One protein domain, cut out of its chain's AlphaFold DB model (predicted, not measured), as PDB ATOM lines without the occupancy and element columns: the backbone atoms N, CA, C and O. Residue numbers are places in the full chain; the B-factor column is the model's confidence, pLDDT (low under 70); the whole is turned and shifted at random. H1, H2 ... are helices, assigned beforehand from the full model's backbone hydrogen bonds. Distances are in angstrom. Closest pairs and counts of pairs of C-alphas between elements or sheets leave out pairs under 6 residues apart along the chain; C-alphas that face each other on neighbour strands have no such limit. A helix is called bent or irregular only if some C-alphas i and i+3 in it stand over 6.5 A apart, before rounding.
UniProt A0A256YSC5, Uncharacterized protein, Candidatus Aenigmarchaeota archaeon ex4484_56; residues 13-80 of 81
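This is residues 13 to 80 of the 81 residues of an uncharacterized protein of Candidatus Aenigmarchaeota archaeon ex4484_56 (UniProt A0A256YSC5). Three helices stand side by side in a slim up-and-down bundle, H1 and H2 forming one hairpin and H2 and H3 the next, so that seen end-on the three make a triangle. H3 is the longest helix and runs nearly the whole length of the rod, while the shorter H1 covers part of it and lies beside H2. The printed part has 68 residues with three named helices, in the order H1, H2, H3, and no named strand; the class is all helix. The whole is only just compact, close to loose, with a radius of gyration of the C-alphas of 12.7 A, and the C-alphas span 42 by 18 by 17 A.

H1, residues 13 to 27, and H2, residues 30 to 48, touch and form a helical hairpin; their closest C-alphas are those of Thr 24 and Leu 33, 6.5 A apart. They run opposite ways at a shallow tilt of 19 degrees. H2 and H3, residues 53 to 78, form the second helical hairpin and touch with 13 pairs of C-alphas within 8 A. The closest C-alphas here are those of Ile 39 and Val 63, 6.2 A apart, and the two helices run opposite ways at a shallow tilt of 21 degrees. H1 and H3 touch as well, H3 with residues 63 to 74 alone; the closest C-alphas are those of Trp 17 and Leu 67, 6.9 A apart. These two run the same way at a shallow tilt of 26 degrees. In H1, H2 and H3 every backbone O i to N i+4 pair is within hydrogen-bond range.

H1 begins at C-alpha 13 at (119.181, 9.060, 80.497) and measures 20.8 A from first to last C-alpha, residues 13 to 27. H2, residues 30 to 48, begins at C-alpha 30 at (104.728, 20.905, 71.486) and measures 26.7 A. H3, residues 53 to 78, measures 37.3 A and ends at C-alpha 78 at (106.938, 9.117, 62.380). None of the three helices is bent or irregular.

The two C-alphas farthest apart are those of Glu 50 and Arg 80, at 42.8 A, and the outline is a rod. The printed part, residues 13 to 80, has no cut. The links from H1 to H2, with 2 residues, and from H2 to H3, with 4 residues, are both tight. The mean pLDDT of the printed part is 86.6; residues 77 to 80, of which 77 and 78 belong to H3, are under 70 in this model.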
ATOM      1  N   LEU A  13     120.535   8.492  80.568       89.50
ATOM      2  CA  LEU A  13     119.181   9.060  80.497       89.50
ATOM      3  C   LEU A  13     119.193  10.505  79.995       89.50
ATOM      4  O   LEU A  13     118.417  10.865  79.113       89.50
ATOM      5  N   ARG A  14     120.159  11.305  80.455       89.69
ATOM      6  CA  ARG A  14     120.389  12.673  79.977       89.69
ATOM      7  C   ARG A  14     120.685  12.715  78.477       89.69
ATOM      8  O   ARG A  14     120.138  13.537  77.746       89.69
ATOM      9  N   LYS A  15     121.523  11.795  77.982       91.38
ATOM     10  CA  LYS A  15     121.828  11.689  76.545       91.38
ATOM     11  C   LYS A  15     120.603  11.284  75.723       91.38
ATOM     12  O   LYS A  15     120.395  11.852  74.649       91.38
ATOM     13  N   THR A  16     119.805  10.321  76.187       90.88
ATOM     14  CA  THR A  16     118.557   9.936  75.505       90.88
ATOM     15  C   THR A  16     117.560  11.083  75.495       90.88
ATOM     16  O   THR A  16     117.030  11.391  74.430       90.88
ATOM     17  N   TRP A  17     117.379  11.773  76.621       93.19
ATOM     18  CA  TRP A  17     116.544  12.966  76.716       93.19
ATOM     19  C   TRP A  17     116.967  14.047  75.710       93.19
ATOM     20  O   TRP A  17     116.150  14.470  74.895       93.19
ATOM     21  N   CYS A  18     118.258  14.405  75.650       92.00
ATOM     22  CA  CYS A  18     118.775  15.365  74.665       92.00
ATOM     23  C   CYS A  18     118.483  14.931  73.219       92.00
ATOM     24  O   CYS A  18     118.080  15.740  72.381       92.00
ATOM     25  N   LYS A  19     118.662  13.640  72.911       91.81
ATOM     26  CA  LYS A  19     118.383  13.088  71.579       91.81
ATOM     27  C   LYS A  19     116.897  13.178  71.227       91.81
ATOM     28  O   LYS A  19     116.570  13.506  70.084       91.81
ATOM     29  N   LEU A  20     116.007  12.885  72.177       89.19
ATOM     30  CA  LEU A  20     114.560  12.993  71.991       89.19
ATOM     31  C   LEU A  20     114.134  14.456  71.853       89.19
ATOM     32  O   LEU A  20     113.411  14.761  70.913       89.19
ATOM     33  N   ARG A  21     114.676  15.372  72.665       90.44
ATOM     34  CA  ARG A  21     114.430  16.821  72.567       90.44
ATOM     35  C   ARG A  21     114.806  17.392  71.204       90.44
ATOM     36  O   ARG A  21     114.046  18.136  70.597       90.44
ATOM     37  N   LEU A  22     115.959  17.008  70.658       89.50
ATOM     38  CA  LEU A  22     116.340  17.435  69.308       89.50
ATOM     39  C   LEU A  22     115.393  16.885  68.233       89.50
ATOM     40  O   LEU A  22     115.130  17.559  67.239       89.50
ATOM     41  N   ARG A  23     114.872  15.666  68.412       86.88
ATOM     42  CA  ARG A  23     113.882  15.085  67.494       86.88
ATOM     43  C   ARG A  23     112.525  15.779  67.600       86.88
ATOM     44  O   ARG A  23     111.958  16.104  66.560       86.88
ATOM     45  N   THR A  24     112.032  16.042  68.808       87.94
ATOM     46  CA  THR A  24     110.758  16.747  69.021       87.94
ATOM     47  C   THR A  24     110.801  18.160  68.462       87.94
ATOM     48  O   THR A  24     109.855  18.565  67.791       87.94
ATOM     49  N   LEU A  25     111.917  18.877  68.640       87.06
ATOM     50  CA  LEU A  25     112.121  20.203  68.050       87.06
ATOM     51  C   LEU A  25     112.044  20.171  66.518       87.06
ATOM     52  O   LEU A  25     111.405  21.035  65.923       87.06
ATOM     53  N   LYS A  26     112.631  19.153  65.874       86.56
ATOM     54  CA  LYS A  26     112.527  18.967  64.416       86.56
ATOM     55  C   LYS A  26     111.096  18.673  63.959       86.56
ATOM     56  O   LYS A  26     110.690  19.161  62.912       86.56
ATOM     57  N   MET A  27     110.344  17.905  64.743       82.06
ATOM     58  CA  MET A  27     108.941  17.567  64.464       82.06
ATOM     59  C   MET A  27     107.952  18.675  64.872       82.06
ATOM     60  O   MET A  27     106.780  18.584  64.532       82.06
ATOM     61  N   LYS A  28     108.407  19.724  65.579       82.81
ATOM     62  CA  LYS A  28     107.580  20.821  66.128       82.81
ATOM     63  C   LYS A  28     106.415  20.338  67.011       82.81
ATOM     64  O   LYS A  28     105.369  20.977  67.102       82.81
ATOM     65  N   GLU A  29     106.623  19.227  67.711       80.06
ATOM     66  CA  GLU A  29     105.619  18.564  68.548       80.06
ATOM     67  C   GLU A  29     105.608  19.136  69.975       80.06
ATOM     68  O   GLU A  29     106.296  18.640  70.870       80.06
ATOM     69  N   LYS A  30     104.819  20.199  70.191       82.50
ATOM     70  CA  LYS A  30     104.728  20.905  71.486       82.50
ATOM     71  C   LYS A  30     104.292  20.008  72.648       82.50
ATOM     72  O   LYS A  30     104.845  20.118  73.733       82.50
ATOM     73  N   ASN A  31     103.365  19.079  72.417       84.12
ATOM     74  CA  ASN A  31     102.864  18.203  73.481       84.12
ATOM     75  C   ASN A  31     103.962  17.282  74.031       84.12
ATOM     76  O   ASN A  31     104.016  17.021  75.228       84.12
ATOM     77  N   VAL A  32     104.860  16.818  73.159       86.12
ATOM     78  CA  VAL A  32     105.973  15.947  73.551       86.12
ATOM     79  C   VAL A  32     107.092  16.750  74.220       86.12
ATOM     80  O   VAL A  32     107.805  16.220  75.067       86.12
ATOM     81  N   LEU A  33     107.242  18.034  73.877       87.62
ATOM     82  CA  LEU A  33     108.167  18.930  74.575       87.62
ATOM     83  C   LEU A  33     107.774  19.126  76.040       87.62
ATOM     84  O   LEU A  33     108.650  19.007  76.885       87.62
ATOM     85  N   ASN A  34     106.486  19.306  76.342       88.44
ATOM     86  CA  ASN A  34     106.024  19.421  77.731       88.44
ATOM     87  C   ASN A  34     106.373  18.166  78.546       88.44
ATOM     88  O   ASN A  34     106.954  18.272  79.617       88.44
ATOM     89  N   MET A  35     106.127  16.973  77.986       88.06
ATOM     90  CA  MET A  35     106.511  15.708  78.631       88.06
ATOM     91  C   MET A  35     108.026  15.610  78.861       88.06
ATOM     92  O   MET A  35     108.479  15.063  79.861       88.06
ATOM     93  N   LEU A  36     108.834  16.119  77.925       90.62
ATOM     94  CA  LEU A  36     110.283  16.164  78.099       90.62
ATOM     95  C   LEU A  36     110.699  17.166  79.177       90.62
ATOM     96  O   LEU A  36     111.672  16.895  79.872       90.62
ATOM     97  N   ASP A  37     110.016  18.295  79.331       91.88
ATOM     98  CA  ASP A  37     110.335  19.260  80.385       91.88
ATOM     99  C   ASP A  37     109.997  18.697  81.783       91.88
ATOM    100  O   ASP A  37     110.800  18.860  82.701       91.88
ATOM    101  N   ASP A  38     108.926  17.907  81.926       91.06
ATOM    102  CA  ASP A  38     108.637  17.169  83.172       91.06
ATOM    103  C   ASP A  38     109.759  16.165  83.508       91.06
ATOM    104  O   ASP A  38     110.244  16.088  84.642       91.06
ATOM    105  N   ILE A  39     110.248  15.435  82.497       91.75
ATOM    106  CA  ILE A  39     111.393  14.520  82.647       91.75
ATOM    107  C   ILE A  39     112.679  15.291  82.997       91.75
ATOM    108  O   ILE A  39     113.517  14.781  83.746       91.75
ATOM    109  N   ASP A  40     112.861  16.512  82.480       92.81
ATOM    110  CA  ASP A  40     114.005  17.365  82.831       92.81
ATOM    111  C   ASP A  40     114.006  17.675  84.324       92.81
ATOM    112  O   ASP A  40     115.046  17.556  84.972       92.81
ATOM    113  N   GLN A  41     112.840  18.009  84.875       91.75
ATOM    114  CA  GLN A  41     112.688  18.287  86.295       91.75
ATOM    115  C   GLN A  41     113.029  17.059  87.146       91.75
ATOM    116  O   GLN A  41     113.787  17.178  88.105       91.75
ATOM    117  N   GLN A  42     112.560  15.865  86.770       90.12
ATOM    118  CA  GLN A  42     112.899  14.620  87.475       90.12
ATOM    119  C   GLN A  42     114.400  14.294  87.420       90.12
ATOM    120  O   GLN A  42     114.982  13.863  88.418       90.12
ATOM    121  N   LEU A  43     115.048  14.524  86.273       89.44
ATOM    122  CA  LEU A  43     116.494  14.341  86.123       89.44
ATOM    123  C   LEU A  43     117.288  15.331  86.979       89.44
ATOM    124  O   LEU A  43     118.249  14.916  87.620       89.44
ATOM    125  N   ARG A  44     116.868  16.600  87.050       89.94
ATOM    126  CA  ARG A  44     117.492  17.586  87.947       89.94
ATOM    127  C   ARG A  44     117.344  17.189  89.405       89.94
ATOM    128  O   ARG A  44     118.320  17.238  90.136       89.94
ATOM    129  N   THR A  45     116.175  16.700  89.816       88.62
ATOM    130  CA  THR A  45     115.975  16.168  91.172       88.62
ATOM    131  C   THR A  45     116.956  15.027  91.475       88.62
ATOM    132  O   THR A  45     117.526  14.985  92.560       88.62
ATOM    133  N   LEU A  46     117.213  14.131  90.514       86.19
ATOM    134  CA  LEU A  46     118.198  13.050  90.665       86.19
ATOM    135  C   LEU A  46     119.659  13.533  90.714       86.19
ATOM    136  O   LEU A  46     120.492  12.839  91.300       86.19
ATOM    137  N   GLU A  47     119.971  14.658  90.070       84.38
ATOM    138  CA  GLU A  47     121.317  15.241  89.993       84.38
ATOM    139  C   GLU A  47     121.624  16.171  91.181       84.38
ATOM    140  O   GLU A  47     122.745  16.168  91.685       84.38
ATOM    141  N   GLU A  48     120.640  16.948  91.638       86.62
ATOM    142  CA  GLU A  48     120.811  18.036  92.607       86.62
ATOM    143  C   GLU A  48     120.403  17.650  94.035       86.62
ATOM    144  O   GLU A  48     120.935  18.217  94.990       86.62
ATOM    145  N   GLN A  49     119.475  16.701  94.217       86.44
ATOM    146  CA  GLN A  49     118.989  16.336  95.550       86.44
ATOM    147  C   GLN A  49     119.668  15.084  96.110       86.44
ATOM    148  O   GLN A  49     119.809  14.050  95.448       86.44
ATOM    149  N   GLU A  50     120.003  15.132  97.402       79.25
ATOM    150  CA  GLU A  50     120.412  13.950  98.159       79.25
ATOM    151  C   GLU A  50     119.208  13.049  98.457       79.25
ATOM    152  O   GLU A  50     118.618  13.054  99.532       79.25
ATOM    153  N   LEU A  51     118.838  12.245  97.467       83.31
ATOM    154  CA  LEU A  51     117.756  11.273  97.583       83.31
ATOM    155  C   LEU A  51     118.231   9.978  98.251       83.31
ATOM    156  O   LEU A  51     119.387   9.562  98.078       83.31
ATOM    157  N   THR A  52     117.323   9.278  98.938       87.00
ATOM    158  CA  THR A  52     117.600   7.930  99.452       87.00
ATOM    159  C   THR A  52     117.775   6.932  98.300       87.00
ATOM    160  O   THR A  52     117.316   7.154  97.180       87.00
ATOM    161  N   ARG A  53     118.432   5.789  98.546       83.56
ATOM    162  CA  ARG A  53     118.618   4.750  97.508       83.56
ATOM    163  C   ARG A  53     117.292   4.271  96.902       83.56
ATOM    164  O   ARG A  53     117.259   3.961  95.714       83.56
ATOM    165  N   PHE A  54     116.232   4.212  97.711       85.19
ATOM    166  CA  PHE A  54     114.904   3.800  97.266       85.19
ATOM    167  C   PHE A  54     114.277   4.851  96.344       85.19
ATOM    168  O   PHE A  54     113.897   4.518  95.221       85.19
ATOM    169  N   ASP A  55     114.275   6.119  96.760       85.56
ATOM    170  CA  ASP A  55     113.724   7.222  95.961       85.56
ATOM    171  C   ASP A  55     114.474   7.389  94.641       85.56
ATOM    172  O   ASP A  55     113.860   7.519  93.584       85.56
ATOM    173  N   ARG A  56     115.810   7.275  94.677       86.31
ATOM    174  CA  ARG A  56     116.646   7.273  93.470       86.31
ATOM    175  C   ARG A  56     116.222   6.188  92.495       86.31
ATOM    176  O   ARG A  56     116.079   6.470  91.313       86.31
ATOM    177  N   SER A  57     116.045   4.952  92.967       86.88
ATOM    178  CA  SER A  57     115.645   3.846  92.093       86.88
ATOM    179  C   SER A  57     114.253   4.065  91.515       86.88
ATOM    180  O   SER A  57     114.045   3.802  90.335       86.88
ATOM    181  N   ARG A  58     113.316   4.560  92.330       90.56
ATOM    182  CA  ARG A  58     111.941   4.833  91.913       90.56
ATOM    183  C   ARG A  58     111.892   5.886  90.808       90.56
ATOM    184  O   ARG A  58     111.351   5.610  89.744       90.56
ATOM    185  N   ILE A  59     112.496   7.052  91.040       88.50
ATOM    186  CA  ILE A  59     112.494   8.156  90.068       88.50
ATOM    187  C   ILE A  59     113.264   7.750  88.808       88.50
ATOM    188  O   ILE A  59     112.860   8.080  87.701       88.50
ATOM    189  N   LEU A  60     114.352   6.985  88.942       88.56
ATOM    190  CA  LEU A  60     115.121   6.525  87.787       88.56
ATOM    191  C   LEU A  60     114.306   5.576  86.893       88.56
ATOM    192  O   LEU A  60     114.336   5.739  85.676       88.56
ATOM    193  N   SER A  61     113.544   4.646  87.477       90.25
ATOM    194  CA  SER A  61     112.602   3.808  86.720       90.25
ATOM    195  C   SER A  61     111.480   4.628  86.080       90.25
ATOM    196  O   SER A  61     111.160   4.422  84.914       90.25
ATOM    197  N   GLU A  62     110.935   5.610  86.798       91.81
ATOM    198  CA  GLU A  62     109.887   6.496  86.280       91.81
ATOM    199  C   GLU A  62     110.368   7.334  85.082       91.81
ATOM    200  O   GLU A  62     109.668   7.454  84.072       91.81
ATOM    201  N   VAL A  63     111.598   7.850  85.147       91.88
ATOM    202  CA  VAL A  63     112.254   8.567  84.045       91.88
ATOM    203  C   VAL A  63     112.512   7.636  82.858       91.88
ATOM    204  O   VAL A  63     112.295   8.032  81.711       91.88
ATOM    205  N   GLU A  64     112.973   6.405  83.103       92.50
ATOM    206  CA  GLU A  64     113.184   5.395  82.057       92.50
ATOM    207  C   GLU A  64     111.887   5.087  81.298       92.50
ATOM    208  O   GLU A  64     111.870   5.143  80.061       92.50
ATOM    209  N   ASP A  65     110.796   4.834  82.018       92.94
ATOM    210  CA  ASP A  65     109.488   4.552  81.426       92.94
ATOM    211  C   ASP A  65     108.930   5.770  80.680       92.94
ATOM    212  O   ASP A  65     108.453   5.648  79.548       92.94
ATOM    213  N   SER A  66     109.067   6.970  81.251       91.62
ATOM    214  CA  SER A  66     108.612   8.217  80.624       91.62
ATOM    215  C   SER A  66     109.370   8.520  79.328       91.62
ATOM    216  O   SER A  66     108.758   8.843  78.306       91.62
ATOM    217  N   LEU A  67     110.695   8.337  79.309       91.81
ATOM    218  CA  LEU A  67     111.502   8.482  78.093       91.81
ATOM    219  C   LEU A  67     111.116   7.454  77.026       91.81
ATOM    220  O   LEU A  67     111.067   7.792  75.840       91.81
ATOM    221  N   LYS A  68     110.818   6.215  77.429       92.12
ATOM    222  CA  LYS A  68     110.366   5.162  76.516       92.12
ATOM    223  C   LYS A  68     108.996   5.487  75.922       92.12
ATOM    224  O   LYS A  68     108.818   5.318  74.717       92.12
ATOM    225  N   ASN A  69     108.075   6.018  76.725       90.31
ATOM    226  CA  ASN A  69     106.758   6.483  76.279       90.31
ATOM    227  C   ASN A  69     106.866   7.654  75.292       90.31
ATOM    228  O   ASN A  69     106.188   7.680  74.266       90.31
ATOM    229  N   VAL A  70     107.768   8.605  75.548       89.31
ATOM    230  CA  VAL A  70     108.060   9.689  74.602       89.31
ATOM    231  C   VAL A  70     108.657   9.138  73.304       89.31
ATOM    232  O   VAL A  70     108.277   9.560  72.208       89.31
ATOM    233  N   GLU A  71     109.574   8.174  73.388       89.31
ATOM    234  CA  GLU A  71     110.166   7.555  72.204       89.31
ATOM    235  C   GLU A  71     109.125   6.800  71.360       89.31
ATOM    236  O   GLU A  71     109.133   6.932  70.133       89.31
ATOM    237  N   THR A  72     108.220   6.037  71.978       88.69
ATOM    238  CA  THR A  72     107.135   5.333  71.270       88.69
ATOM    239  C   THR A  72     106.114   6.305  70.683       88.69
ATOM    240  O   THR A  72     105.689   6.122  69.537       88.69
ATOM    241  N   ALA A  73     105.783   7.389  71.389       86.38
ATOM    242  CA  ALA A  73     104.936   8.459  70.863       86.38
ATOM    243  C   ALA A  73     105.563   9.125  69.624       86.38
ATOM    244  O   ALA A  73     104.879   9.376  68.634       86.38
ATOM    245  N   LEU A  74     106.880   9.354  69.626       84.56
ATOM    246  CA  LEU A  74     107.578   9.920  68.469       84.56
ATOM    247  C   LEU A  74     107.722   8.931  67.310       84.56
ATOM    248  O   LEU A  74     107.648   9.340  66.153       84.56
ATOM    249  N   LYS A  75     107.931   7.639  67.592       84.19
ATOM    250  CA  LYS A  75     108.002   6.594  66.555       84.19
ATOM    251  C   LYS A  75     106.660   6.394  65.861       84.19
ATOM    252  O   LYS A  75     106.618   6.446  64.638       84.19
ATOM    253  N   SER A  76     105.578   6.253  66.625       80.25
ATOM    254  CA  SER A  76     104.230   6.067  66.066       80.25
ATOM    255  C   SER A  76     103.784   7.255  65.210       80.25
ATOM    256  O   SER A  76     103.135   7.074  64.182       80.25
ATOM    257  N   LYS A  77     104.180   8.480  65.578       69.25
ATOM    258  CA  LYS A  77     103.953   9.671  64.749       69.25
ATOM    259  C   LYS A  77     104.811   9.701  63.486       69.25
ATOM    260  O   LYS A  77     104.335  10.164  62.456       69.25
ATOM    261  N   LYS A  78     106.047   9.199  63.546       65.38
ATOM    262  CA  LYS A  78     106.938   9.117  62.380       65.38
ATOM    263  C   LYS A  78     106.416   8.150  61.313       65.38
ATOM    264  O   LYS A  78     106.629   8.412  60.145       65.38
ATOM    265  N   GLU A  79     105.753   7.062  61.698       61.50
ATOM    266  CA  GLU A  79     105.189   6.082  60.752       61.50
ATOM    267  C   GLU A  79     103.898   6.558  60.066       61.50
ATOM    268  O   GLU A  79     103.437   5.922  59.123       61.50
ATOM    269  N   ARG A  80     103.306   7.670  60.521       53.91
ATOM    270  CA  ARG A  80     102.099   8.264  59.920       53.91
ATOM    271  C   ARG A  80     102.385   9.337  58.859       53.91
ATOM    272  O   ARG A  80     101.428   9.859  58.295       53.91
TER     273      ARG A  80